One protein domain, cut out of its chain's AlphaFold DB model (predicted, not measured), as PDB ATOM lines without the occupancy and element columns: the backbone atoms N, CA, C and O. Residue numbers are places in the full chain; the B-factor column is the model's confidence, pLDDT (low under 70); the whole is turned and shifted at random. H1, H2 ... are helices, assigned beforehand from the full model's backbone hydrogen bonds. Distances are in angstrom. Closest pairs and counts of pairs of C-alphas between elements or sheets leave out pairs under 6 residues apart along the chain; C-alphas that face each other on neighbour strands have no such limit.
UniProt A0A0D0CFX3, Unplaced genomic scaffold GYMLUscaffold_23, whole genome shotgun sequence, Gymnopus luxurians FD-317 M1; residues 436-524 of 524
ATOM      1  N   ALA A 436      36.304 -43.392  61.834       91.44
ATOM      2  CA  ALA A 436      35.179 -42.481  61.675       91.44
ATOM      3  C   ALA A 436      34.897 -42.273  60.188       91.44
ATOM      4  O   ALA A 436      33.755 -42.405  59.758       91.44
ATOM      5  N   MET A 437      35.947 -42.060  59.394       95.12
ATOM      6  CA  MET A 437      35.819 -41.911  57.947       95.12
ATOM      7  C   MET A 437      35.370 -43.196  57.250       95.12
ATOM      8  O   MET A 437      34.531 -43.138  56.353       95.12
ATOM      9  N   ARG A 438      35.837 -44.361  57.713       91.94
ATOM     10  CA  ARG A 438      35.311 -45.664  57.283       91.94
ATOM     11  C   ARG A 438      33.803 -45.779  57.528       91.94
ATOM     12  O   ARG A 438      33.048 -46.082  56.609       91.94
ATOM     13  N   ARG A 439      33.329 -45.426  58.729       91.44
ATOM     14  CA  ARG A 439      31.888 -45.386  59.031       91.44
ATOM     15  C   ARG A 439      31.134 -44.404  58.134       91.44
ATOM     16  O   ARG A 439      30.064 -44.744  57.644       91.44
ATOM     17  N   THR A 440      31.689 -43.217  57.891       94.94
ATOM     18  CA  THR A 440      31.107 -42.231  56.970       94.94
ATOM     19  C   THR A 440      30.966 -42.801  55.559       94.94
ATOM     20  O   THR A 440      29.909 -42.652  54.954       94.94
ATOM     21  N   LEU A 441      31.987 -43.506  55.059       94.12
ATOM     22  CA  LEU A 441      31.952 -44.173  53.758       94.12
ATOM     23  C   LEU A 441      30.854 -45.242  53.709       94.12
ATOM     24  O   LEU A 441      30.055 -45.242  52.775       94.12
ATOM     25  N   ARG A 442      30.770 -46.107  54.728       92.50
ATOM     26  CA  ARG A 442      29.743 -47.157  54.816       92.50
ATOM     27  C   ARG A 442      28.333 -46.567  54.815       92.50
ATOM     28  O   ARG A 442      27.520 -46.941  53.978       92.50
ATOM     29  N   ASN A 443      28.087 -45.588  55.684       93.38
ATOM     30  CA  ASN A 443      26.792 -44.917  55.790       93.38
ATOM     31  C   ASN A 443      26.408 -44.221  54.478       93.38
ATOM     32  O   ASN A 443      25.248 -44.242  54.081       93.38
ATOM     33  N   TRP A 444      27.378 -43.611  53.792       95.06
ATOM     34  CA  TRP A 444      27.149 -42.961  52.506       95.06
ATOM     35  C   TRP A 444      26.777 -43.966  51.407       95.06
ATOM     36  O   TRP A 444      25.856 -43.710  50.630       95.06
ATOM     37  N   LEU A 445      27.439 -45.129  51.369       92.50
ATOM     38  CA  LEU A 445      27.105 -46.220  50.447       92.50
ATOM     39  C   LEU A 445      25.714 -46.808  50.734       92.50
ATOM     40  O   LEU A 445      24.947 -47.031  49.800       92.50
ATOM     41  N   GLU A 446      25.379 -47.034  52.007       89.69
ATOM     42  CA  GLU A 446      24.074 -47.556  52.444       89.69
ATOM     43  C   GLU A 446      22.930 -46.575  52.158       89.69
ATOM     44  O   GLU A 446      21.834 -46.995  51.793       89.69
ATOM     45  N   ALA A 447      23.197 -45.270  52.240       88.94
ATOM     46  CA  ALA A 447      22.249 -44.205  51.917       88.94
ATOM     47  C   ALA A 447      22.073 -43.948  50.403       88.94
ATOM     48  O   ALA A 447      21.488 -42.934  50.018       88.94
ATOM     49  N   GLY A 448      22.596 -44.825  49.537       88.75
ATOM     50  CA  GLY A 448      22.418 -44.731  48.085       88.75
ATOM     51  C   GLY A 448      23.388 -43.785  47.368       88.75
ATOM     52  O   GLY A 448      23.125 -43.409  46.225       88.75
ATOM     53  N   GLY A 449      24.500 -43.402  48.004       91.25
ATOM     54  CA  GLY A 449      25.594 -42.649  47.383       91.25
ATOM     55  C   GLY A 449      25.162 -41.324  46.749       91.25
ATOM     56  O   GLY A 449      24.584 -40.465  47.409       91.25
ATOM     57  N   LEU A 450      25.449 -41.128  45.457       92.25
ATOM     58  CA  LEU A 450      25.026 -39.926  44.716       92.25
ATOM     59  C   LEU A 450      23.604 -40.019  44.138       92.25
ATOM     60  O   LEU A 450      23.184 -39.115  43.420       92.25
ATOM     61  N   GLY A 451      22.863 -41.097  44.407       87.25
ATOM     62  CA  GLY A 451      21.510 -41.267  43.881       87.25
ATOM     63  C   GLY A 451      20.559 -40.208  44.427       87.25
ATOM     64  O   GLY A 451      20.670 -39.803  45.586       87.25
ATOM     65  N   VAL A 452      19.610 -39.763  43.604       84.88
ATOM     66  CA  VAL A 452      18.478 -38.941  44.046       84.88
ATOM     67  C   VAL A 452      17.231 -39.819  44.035       84.88
ATOM     68  O   VAL A 452      16.931 -40.463  43.032       84.88
ATOM     69  N   GLU A 453      16.533 -39.888  45.167       79.75
ATOM     70  CA  GLU A 453      15.265 -40.614  45.256       79.75
ATOM     71  C   GLU A 453      14.201 -39.894  44.419       79.75
ATOM     72  O   GLU A 453      14.116 -38.665  44.432       79.75
ATOM     73  N   SER A 454      13.403 -40.651  43.666       75.69
ATOM     74  CA  SER A 454      12.261 -40.097  42.941       75.69
ATOM     75  C   SER A 454      11.129 -39.793  43.920       75.69
ATOM     76  O   SER A 454      10.724 -40.670  44.680       75.69
ATOM     77  N   CYS A 455      10.612 -38.565  43.888       72.75
ATOM     78  CA  CYS A 455       9.371 -38.202  44.565       72.75
ATOM     79  C   CYS A 455       8.222 -38.374  43.572       72.75
ATOM     80  O   CYS A 455       8.185 -37.656  42.575       72.75
ATOM     81  N   ASP A 456       7.312 -39.310  43.833       72.56
ATOM     82  CA  ASP A 456       6.094 -39.474  43.024       72.56
ATOM     83  C   ASP A 456       4.989 -38.473  43.432       72.56
ATOM     84  O   ASP A 456       3.988 -38.333  42.732       72.56
ATOM     85  N   ASP A 457       5.190 -37.748  44.541       67.31
ATOM     86  CA  ASP A 457       4.256 -36.762  45.085       67.31
ATOM     87  C   ASP A 457       4.685 -35.322  44.743       67.31
ATOM     88  O   ASP A 457       5.816 -34.923  45.025       67.31
ATOM     89  N   ASP A 458       3.756 -34.499  44.241       69.88
ATOM     90  CA  ASP A 458       3.926 -33.049  43.992       69.88
ATOM     91  C   ASP A 458       4.032 -32.206  45.294       69.88
ATOM     92  O   ASP A 458       3.807 -30.991  45.299       69.88
ATOM     93  N   ASP A 459       4.360 -32.830  46.433       81.38
ATOM     94  CA  ASP A 459       4.545 -32.132  47.703       81.38
ATOM     95  C   ASP A 459       5.891 -31.396  47.728       81.38
ATOM     96  O   ASP A 459       6.980 -31.978  47.793       81.38
ATOM     97  N   HIS A 460       5.803 -30.069  47.722       79.25
ATOM     98  CA  HIS A 460       6.945 -29.165  47.721       79.25
ATOM     99  C   HIS A 460       7.851 -29.344  48.957       79.25
ATOM    100  O   HIS A 460       9.053 -29.064  48.886       79.25
ATOM    101  N   GLU A 461       7.306 -29.814  50.085       83.94
ATOM    102  CA  GLU A 461       8.078 -30.083  51.305       83.94
ATOM    103  C   GLU A 461       8.878 -31.393  51.197       83.94
ATOM    104  O   GLU A 461      10.032 -31.456  51.631       83.94
ATOM    105  N   SER A 462       8.310 -32.419  50.559       82.75
ATOM    106  CA  SER A 462       9.003 -33.678  50.256       82.75
ATOM    107  C   SER A 462      10.174 -33.461  49.291       82.75
ATOM    108  O   SER A 462      11.309 -33.856  49.574       82.75
ATOM    109  N   LEU A 463       9.941 -32.717  48.202       82.25
ATOM    110  CA  LEU A 463      10.979 -32.386  47.221       82.25
ATOM    111  C   LEU A 463      12.152 -31.620  47.852       82.25
ATOM    112  O   LEU A 463      13.317 -31.898  47.560       82.25
ATOM    113  N   LYS A 464      11.857 -30.677  48.755       86.75
ATOM    114  CA  LYS A 464      12.880 -29.918  49.480       86.75
ATOM    115  C   LYS A 464      13.774 -30.833  50.322       86.75
ATOM    116  O   LYS A 464      14.995 -30.708  50.250       86.75
ATOM    117  N   LYS A 465      13.192 -31.786  51.056       86.94
ATOM    118  CA  LYS A 465      13.950 -32.755  51.868       86.94
ATOM    119  C   LYS A 465      14.840 -33.659  51.016       86.94
ATOM    120  O   LYS A 465      15.983 -33.916  51.392       86.94
ATOM    121  N   ILE A 466      14.348 -34.102  49.859       86.25
ATOM    122  CA  ILE A 466      15.122 -34.930  48.918       86.25
ATOM    123  C   ILE A 466      16.334 -34.157  48.385       86.25
ATOM    124  O   ILE A 466      17.444 -34.694  48.356       86.25
ATOM    125  N   LEU A 467      16.147 -32.888  48.013       85.25
ATOM    126  CA  LEU A 467      17.230 -32.023  47.542       85.25
ATOM    127  C   LEU A 467      18.252 -31.727  48.648       85.25
ATOM    128  O   LEU A 467      19.453 -31.809  48.402       85.25
ATOM    129  N   GLU A 468      17.798 -31.437  49.870       90.19
ATOM    130  CA  GLU A 468      18.682 -31.236  51.026       90.19
ATOM    131  C   GLU A 468      19.528 -32.487  51.311       90.19
ATOM    132  O   GLU A 468      20.747 -32.383  51.483       90.19
ATOM    133  N   ALA A 469      18.921 -33.677  51.268       88.25
ATOM    134  CA  ALA A 469      19.631 -34.943  51.431       88.25
ATOM    135  C   ALA A 469      20.651 -35.191  50.304       88.25
ATOM    136  O   ALA A 469      21.781 -35.598  50.573       88.25
ATOM    137  N   ALA A 470      20.296 -34.903  49.046       87.88
ATOM    138  CA  ALA A 470      21.205 -35.043  47.907       87.88
ATOM    139  C   ALA A 470      22.413 -34.092  48.000       87.88
ATOM    140  O   ALA A 470      23.552 -34.497  47.742       87.88
ATOM    141  N   VAL A 471      22.192 -32.846  48.431       91.12
ATOM    142  CA  VAL A 471      23.266 -31.875  48.691       91.12
ATOM    143  C   VAL A 471      24.195 -32.382  49.793       91.12
ATOM    144  O   VAL A 471      25.417 -32.290  49.661       91.12
ATOM    145  N   GLU A 472      23.652 -32.962  50.861       92.88
ATOM    146  CA  GLU A 472      24.471 -33.485  51.955       92.88
ATOM    147  C   GLU A 472      25.283 -34.725  51.543       92.88
ATOM    148  O   GLU A 472      26.470 -34.835  51.869       92.88
ATOM    149  N   ARG A 473      24.705 -35.618  50.727       92.56
ATOM    150  CA  ARG A 473      25.435 -36.753  50.136       92.56
ATOM    151  C   ARG A 473      26.554 -36.297  49.196       92.56
ATOM    152  O   ARG A 473      27.632 -36.889  49.208       92.56
ATOM    153  N   THR A 474      26.338 -35.217  48.449       93.88
ATOM    154  CA  THR A 474      27.341 -34.585  47.568       93.88
ATOM    155  C   THR A 474      28.515 -34.019  48.374       93.88
ATOM    156  O   THR A 474      29.676 -34.271  48.052       93.88
ATOM    157  N   LYS A 475      28.241 -33.313  49.480       95.50
ATOM    158  CA  LYS A 475      29.296 -32.828  50.388       95.50
ATOM    159  C   LYS A 475      30.078 -33.980  51.011       95.50
ATOM    160  O   LYS A 475      31.307 -33.939  51.049       95.50
ATOM    161  N   THR A 476      29.369 -35.016  51.460       95.56
ATOM    162  CA  THR A 476      29.982 -36.215  52.045       95.56
ATOM    163  C   THR A 476      30.903 -36.903  51.037       95.56
ATOM    164  O   THR A 476      32.019 -37.271  51.395       95.56
ATOM    165  N   PHE A 477      30.502 -36.992  49.764       96.06
ATOM    166  CA  PHE A 477      31.351 -37.506  48.688       96.06
ATOM    167  C   PHE A 477      32.667 -36.723  48.559       96.06
ATOM    168  O   PHE A 477      33.729 -37.336  48.514       96.06
ATOM    169  N   SER A 478      32.633 -35.385  48.567       96.19
ATOM    170  CA  SER A 478      33.855 -34.567  48.493       96.19
ATOM    171  C   SER A 478      34.780 -34.763  49.699       96.19
ATOM    172  O   SER A 478      36.002 -34.801  49.543       96.19
ATOM    173  N   VAL A 479      34.213 -34.927  50.898       96.75
ATOM    174  CA  VAL A 479      34.979 -35.232  52.118       96.75
ATOM    175  C   VAL A 479      35.632 -36.614  52.016       96.75
ATOM    176  O   VAL A 479      36.819 -36.755  52.316       96.75
ATOM    177  N   LEU A 480      34.888 -37.617  51.542       96.19
ATOM    178  CA  LEU A 480      35.388 -38.976  51.323       96.19
ATOM    179  C   LEU A 480      36.472 -39.026  50.246       96.19
ATOM    180  O   LEU A 480      37.498 -39.661  50.462       96.19
ATOM    181  N   GLU A 481      36.300 -38.323  49.127       96.06
ATOM    182  CA  GLU A 481      37.321 -38.214  48.084       96.06
ATOM    183  C   GLU A 481      38.613 -37.606  48.637       96.06
ATOM    184  O   GLU A 481      39.694 -38.158  48.427       96.06
ATOM    185  N   CYS A 482      38.518 -36.472  49.341       96.44
ATOM    186  CA  CYS A 482      39.683 -35.791  49.900       96.44
ATOM    187  C   CYS A 482      40.424 -36.694  50.894       96.44
ATOM    188  O   CYS A 482      41.650 -36.827  50.835       96.44
ATOM    189  N   TRP A 483      39.669 -37.381  51.752       95.94
ATOM    190  CA  TRP A 483      40.222 -38.349  52.683       95.94
ATOM    191  C   TRP A 483      40.889 -39.525  51.966       95.94
ATOM    192  O   TRP A 483      42.065 -39.775  52.213       95.94
ATOM    193  N   LEU A 484      40.216 -40.196  51.028       94.38
ATOM    194  CA  LEU A 484      40.807 -41.302  50.268       94.38
ATOM    195  C   LEU A 484      42.063 -40.857  49.515       94.38
ATOM    196  O   LEU A 484      43.039 -41.599  49.472       94.38
ATOM    197  N   ARG A 485      42.085 -39.624  48.995       95.25
ATOM    198  CA  ARG A 485      43.241 -39.050  48.292       95.25
ATOM    199  C   ARG A 485      44.420 -38.810  49.230       95.25
ATOM    200  O   ARG A 485      45.556 -38.987  48.805       95.25
ATOM    201  N   SER A 486      44.151 -38.462  50.491       93.25
ATOM    202  CA  SER A 486      45.179 -38.362  51.538       93.25
ATOM    203  C   SER A 486      45.767 -39.718  51.939       93.25
ATOM    204  O   SER A 486      46.891 -39.760  52.426       93.25
ATOM    205  N   GLN A 487      45.021 -40.813  51.732       89.75
ATOM    206  CA  GLN A 487      45.495 -42.171  52.007       89.75
ATOM    207  C   GLN A 487      46.248 -42.757  50.805       89.75
ATOM    208  O   GLN A 487      47.365 -43.241  50.957       89.75
ATOM    209  N   HIS A 488      45.653 -42.707  49.607       89.00
ATOM    210  CA  HIS A 488      46.268 -43.190  48.372       89.00
ATOM    211  C   HIS A 488      45.625 -42.560  47.126       89.00
ATOM    212  O   HIS A 488      44.412 -42.645  46.916       89.00
ATOM    213  N   HIS A 489      46.444 -41.985  46.240       90.12
ATOM    214  CA  HIS A 489      45.976 -41.310  45.022       90.12
ATOM    215  C   HIS A 489      45.106 -42.210  44.127       90.12
ATOM    216  O   HIS A 489      44.040 -41.798  43.655       90.12
ATOM    217  N   ASP A 490      45.534 -43.455  43.913       87.38
ATOM    218  CA  ASP A 490      44.831 -44.369  43.005       87.38
ATOM    219  C   ASP A 490      43.506 -44.861  43.586       87.38
ATOM    220  O   ASP A 490      42.555 -45.083  42.841       87.38
ATOM    221  N   LEU A 491      43.399 -44.948  44.917       86.12
ATOM    222  CA  LEU A 491      42.157 -45.323  45.584       86.12
ATOM    223  C   LEU A 491      41.106 -44.219  45.442       86.12
ATOM    224  O   LEU A 491      39.950 -44.508  45.140       86.12
ATOM    225  N   ALA A 492      41.514 -42.955  45.585       92.62
ATOM    226  CA  ALA A 492      40.642 -41.815  45.313       92.62
ATOM    227  C   ALA A 492      40.227 -41.762  43.843       92.62
ATOM    228  O   ALA A 492      39.056 -41.580  43.533       92.62
ATOM    229  N   THR A 493      41.174 -41.989  42.930       91.94
ATOM    230  CA  THR A 493      40.887 -42.060  41.491       91.94
ATOM    231  C   THR A 493      39.863 -43.153  41.183       91.94
ATOM    232  O   THR A 493      38.917 -42.919  40.432       91.94
ATOM    233  N   LEU A 494      40.017 -44.332  41.792       91.06
ATOM    234  CA  LEU A 494      39.086 -45.444  41.646       91.06
ATOM    235  C   LEU A 494      37.703 -45.099  42.208       91.06
ATOM    236  O   LEU A 494      36.707 -45.300  41.517       91.06
ATOM    237  N   PHE A 495      37.650 -44.527  43.412       93.56
ATOM    238  CA  PHE A 495      36.421 -44.061  44.051       93.56
ATOM    239  C   PHE A 495      35.678 -43.054  43.163       93.56
ATOM    240  O   PHE A 495      34.522 -43.270  42.813       93.56
ATOM    241  N   CYS A 496      36.352 -42.006  42.685       92.88
ATOM    242  CA  CYS A 496      35.741 -40.993  41.824       92.88
ATOM    243  C   CYS A 496      35.264 -41.553  40.483       92.88
ATOM    244  O   CYS A 496      34.203 -41.166  39.997       92.88
ATOM    245  N   ASN A 497      36.034 -42.456  39.875       90.25
ATOM    246  CA  ASN A 497      35.689 -43.014  38.571       90.25
ATOM    247  C   ASN A 497      34.585 -44.070  38.637       90.25
ATOM    248  O   ASN A 497      33.924 -44.269  37.628       90.25
ATOM    249  N   ARG A 498      34.425 -44.774  39.765       92.31
ATOM    250  CA  ARG A 498      33.495 -45.912  39.891       92.31
ATOM    251  C   ARG A 498      32.292 -45.649  40.786       92.31
ATOM    252  O   ARG A 498      31.350 -46.433  40.749       92.31
ATOM    253  N   LEU A 499      32.338 -44.591  41.594       91.19
ATOM    254  CA  LEU A 499      31.287 -44.194  42.532       91.19
ATOM    255  C   LEU A 499      30.937 -42.696  42.432       91.19
ATOM    256  O   LEU A 499      29.991 -42.258  43.082       91.19
ATOM    257  N   GLY A 500      31.672 -41.908  41.641       89.94
ATOM    258  CA  GLY A 500      31.447 -40.467  41.490       89.94
ATOM    259  C   GLY A 500      30.388 -40.095  40.451       89.94
ATOM    260  O   GLY A 500      29.644 -40.933  39.948       89.94
ATOM    261  N   TYR A 501      30.334 -38.805  40.105       89.75
ATOM    262  CA  TYR A 501      29.271 -38.213  39.276       89.75
ATOM    263  C   TYR A 501      29.107 -38.835  37.885       89.75
ATOM    264  O   TYR A 501      28.028 -38.758  37.317       89.75
ATOM    265  N   LYS A 502      30.151 -39.475  37.340       88.50
ATOM    266  CA  LYS A 502      30.078 -40.166  36.040       88.50
ATOM    267  C   LYS A 502      29.127 -41.366  36.047       88.50
ATOM    268  O   LYS A 502      28.673 -41.777  34.990       88.50
ATOM    269  N   GLU A 503      28.839 -41.908  37.227       90.50
ATOM    270  CA  GLU A 503      27.941 -43.050  37.410       90.50
ATOM    271  C   GLU A 503      26.503 -42.610  37.732       90.50
ATOM    272  O   GLU A 503      25.640 -43.452  37.984       90.50
ATOM    273  N   VAL A 504      26.229 -41.301  37.750       88.69
ATOM    274  CA  VAL A 504      24.870 -40.757  37.820       88.69
ATOM    275  C   VAL A 504      24.353 -40.630  36.389       88.69
ATOM    276  O   VAL A 504      24.909 -39.879  35.592       88.69
ATOM    277  N   GLY A 505      23.325 -41.407  36.049       84.44
ATOM    278  CA  GLY A 505      22.690 -41.350  34.734       84.44
ATOM    279  C   GLY A 505      21.861 -40.080  34.536       84.44
ATOM    280  O   GLY A 505      21.543 -39.378  35.494       84.44
ATOM    281  N   ASP A 506      21.437 -39.831  33.295       84.62
ATOM    282  CA  ASP A 506      20.568 -38.692  32.938       84.62
ATOM    283  C   ASP A 506      19.211 -38.710  33.675       84.62
ATOM    284  O   ASP A 506      18.525 -37.696  33.765       84.62
ATOM    285  N   ASP A 507      18.827 -39.864  34.230       83.38
ATOM    286  CA  ASP A 507      17.648 -40.061  35.075       83.38
ATOM    287  C   ASP A 507      17.908 -39.787  36.571       83.38
ATOM    288  O   ASP A 507      17.084 -40.147  37.411       83.38
ATOM    289  N   ASN A 508      19.055 -39.187  36.914       80.69
ATOM    290  CA  ASN A 508      19.552 -38.957  38.277       80.69
ATOM    291  C   ASN A 508      19.709 -40.233  39.124       80.69
ATOM    292  O   ASN A 508      19.884 -40.163  40.347       80.69
ATOM    293  N   LYS A 509      19.685 -41.417  38.494       86.12
ATOM    294  CA  LYS A 509      19.953 -42.677  39.188       86.12
ATOM    295  C   LYS A 509      21.446 -42.932  39.217       86.12
ATOM    296  O   LYS A 509      22.115 -42.955  38.187       86.12
ATOM    297  N   TRP A 510      21.952 -43.197  40.410       90.38
ATOM    298  CA  TRP A 510      23.331 -43.608  40.614       90.38
ATOM    299  C   TRP A 510      23.464 -45.113  40.374       90.38
ATOM    300  O   TRP A 510      22.782 -45.918  41.011       90.38
ATOM    301  N   ARG A 511      24.304 -45.496  39.409       89.25
ATOM    302  CA  ARG A 511      24.456 -46.877  38.927       89.25
ATOM    303  C   ARG A 511      25.913 -47.336  39.001       89.25
ATOM    304  O   ARG A 511      26.492 -47.680  37.973       89.25
ATOM    305  N   PRO A 512      26.508 -47.372  40.203       88.88
ATOM    306  CA  PRO A 512      27.880 -47.817  40.352       88.88
ATOM    307  C   PRO A 512      28.026 -49.291  39.966       88.88
ATOM    308  O   PRO A 512      27.116 -50.113  40.125       88.88
ATOM    309  N   GLN A 513      29.215 -49.659  39.507       83.12
ATOM    310  CA  GLN A 513      29.546 -51.057  39.256       83.12
ATOM    311  C   GLN A 513      29.582 -51.842  40.581       83.12
ATOM    312  O   GLN A 513      30.360 -51.524  41.483       83.12
ATOM    313  N   LYS A 514      28.751 -52.892  40.688       82.75
ATOM    314  CA  LYS A 514      28.547 -53.682  41.923       82.75
ATOM    315  C   LYS A 514      29.845 -54.198  42.551       82.75
ATOM    316  O   LYS A 514      29.974 -54.189  43.768       82.75
ATOM    317  N   GLU A 515      30.806 -54.607  41.729       77.81
ATOM    318  CA  GLU A 515      32.106 -55.126  42.173       77.81
ATOM    319  C   GLU A 515      32.876 -54.104  43.027       77.81
ATOM    320  O   GLU A 515      33.448 -54.450  44.061       77.81
ATOM    321  N   TYR A 516      32.827 -52.822  42.650       81.62
ATOM    322  CA  TYR A 516      33.505 -51.748  43.379       81.62
ATOM    323  C   TYR A 516      32.719 -51.302  44.610       81.62
ATOM    324  O   TYR A 516      33.328 -50.932  45.609       81.62
ATOM    325  N   MET A 517      31.387 -51.390  44.589       83.19
ATOM    326  CA  MET A 517      30.597 -51.207  45.808       83.19
ATOM    327  C   MET A 517      30.995 -52.218  46.885       83.19
ATOM    328  O   MET A 517      31.285 -51.812  48.008       83.19
ATOM    329  N   SER A 518      31.079 -53.504  46.532       79.69
ATOM    330  CA  SER A 518      31.510 -54.552  47.460       79.69
ATOM    331  C   SER A 518      32.922 -54.294  47.990       79.69
ATOM    332  O   SER A 518      33.159 -54.432  49.186       79.69
ATOM    333  N   LEU A 519      33.847 -53.846  47.131       80.81
ATOM    334  CA  LEU A 519      35.196 -53.458  47.551       80.81
ATOM    335  C   LEU A 519      35.162 -52.361  48.627       80.81
ATOM    336  O   LEU A 519      35.757 -52.530  49.688       80.81
ATOM    337  N   PHE A 520      34.448 -51.255  48.386       84.50
ATOM    338  CA  PHE A 520      34.386 -50.138  49.335       84.50
ATOM    339  C   PHE A 520      33.583 -50.458  50.607       84.50
ATOM    340  O   PHE A 520      33.881 -49.900  51.661       84.50
ATOM    341  N   GLN A 521      32.636 -51.399  50.561       81.81
ATOM    342  CA  GLN A 521      31.955 -51.938  51.749       81.81
ATOM    343  C   GLN A 521      32.859 -52.822  52.622       81.81
ATOM    344  O   GLN A 521      32.656 -52.883  53.834       81.81
ATOM    345  N   LEU A 522      33.835 -53.503  52.013       75.50
ATOM    346  CA  LEU A 522      34.817 -54.336  52.716       75.50
ATOM    347  C   LEU A 522      35.949 -53.513  53.345       75.50
ATOM    348  O   LEU A 522      36.487 -53.924  54.369       75.50
ATOM    349  N   VAL A 523      36.335 -52.384  52.732       73.81
ATOM    350  CA  VAL A 523      37.411 -51.512  53.254       73.81
ATOM    351  C   VAL A 523      36.918 -50.370  54.155       73.81
ATOM    352  O   VAL A 523      37.735 -49.735  54.827       73.81
ATOM    353  N   SER A 524      35.608 -50.092  54.162       69.12
ATOM    354  CA  SER A 524      34.932 -49.301  55.205       69.12
ATOM    355  C   SER A 524      34.597 -50.174  56.399       69.12
ATOM    356  O   SER A 524      34.333 -49.622  57.495       69.12
TER     357      SER A 524
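Overview. This is residues 436 to 524 of the 524 residues of an uncharacterized protein of Gymnopus luxurians FD-317 M1 (UniProt A0A0D0CFX3). One long helix, H2, makes the longest axis; the short helix H3 folds back on its residues 481 to 485 as a helical hairpin, the short helix H1 crosses it slantwise over residues 473 to 483, and H4 packs side by side with H1, apart from H2. At the other end of the length, residues 456 to 462, of which 460 to 462 belong to H2, stick out. The printed part has 89 residues with four named helices, in the order H1, H2, H3, H4, and no named strand; its class is all helix. It is compact, with a radius of gyration of the C-alphas of 13.6 A, and elongated, spanning 43 by 24 by 18 A.

Along the chain. H1 is residues 436 to 446, from C-alpha 436 at (35.179, -42.481, 61.675), 15.3 A long. H2 is residues 460 to 487, 40.9 A from first to last C-alpha, starting at (6.945, -29.165, 47.721). H3 is residues 489 to 499, 15.2 A. H4 is residues 514 to 523, 14.5 A, ending at C-alpha 523 at (37.411, -51.512, 53.254).

Arrangement. H1 touches residues 473 to 483 of H2 alone, at a steep tilt of 45 degrees, opposite ways; their closest C-alphas, of Leu 441 and Leu 480, are 6.7 A apart. H2 and H3 form a helical hairpin at a shallow tilt of 25 degrees; H2 touches H3 with residues 481 to 485 alone, and the closest C-alphas, of Arg 485 and Ala 492, are 4.8 A apart. H4 touches H1 at a shallow tilt of 26 degrees, opposite ways, closest at the C-alphas of Arg 442 and Gln 521, 6.1 A. H3 and H4 only just touch, with 3 pairs of C-alphas within 8 A, the closest those of Arg 498 and Tyr 516, 6.8 A. H1 and H3 are apart, as are H2 and H4. In H1, H2, H3 and H4 every O i to N i+4 pair is within hydrogen-bond range.

Size, cuts and confidence. The C-alphas farthest apart, of Asp 458 and His 488, are 43.8 A apart. The printed part has no cut. The links from H1 to H2 and from H3 to H4 are long; that from H2 to H3 is tight. Mean pLDDT of the printed part is 87.6; residues 457 to 458 and 524 are under 70.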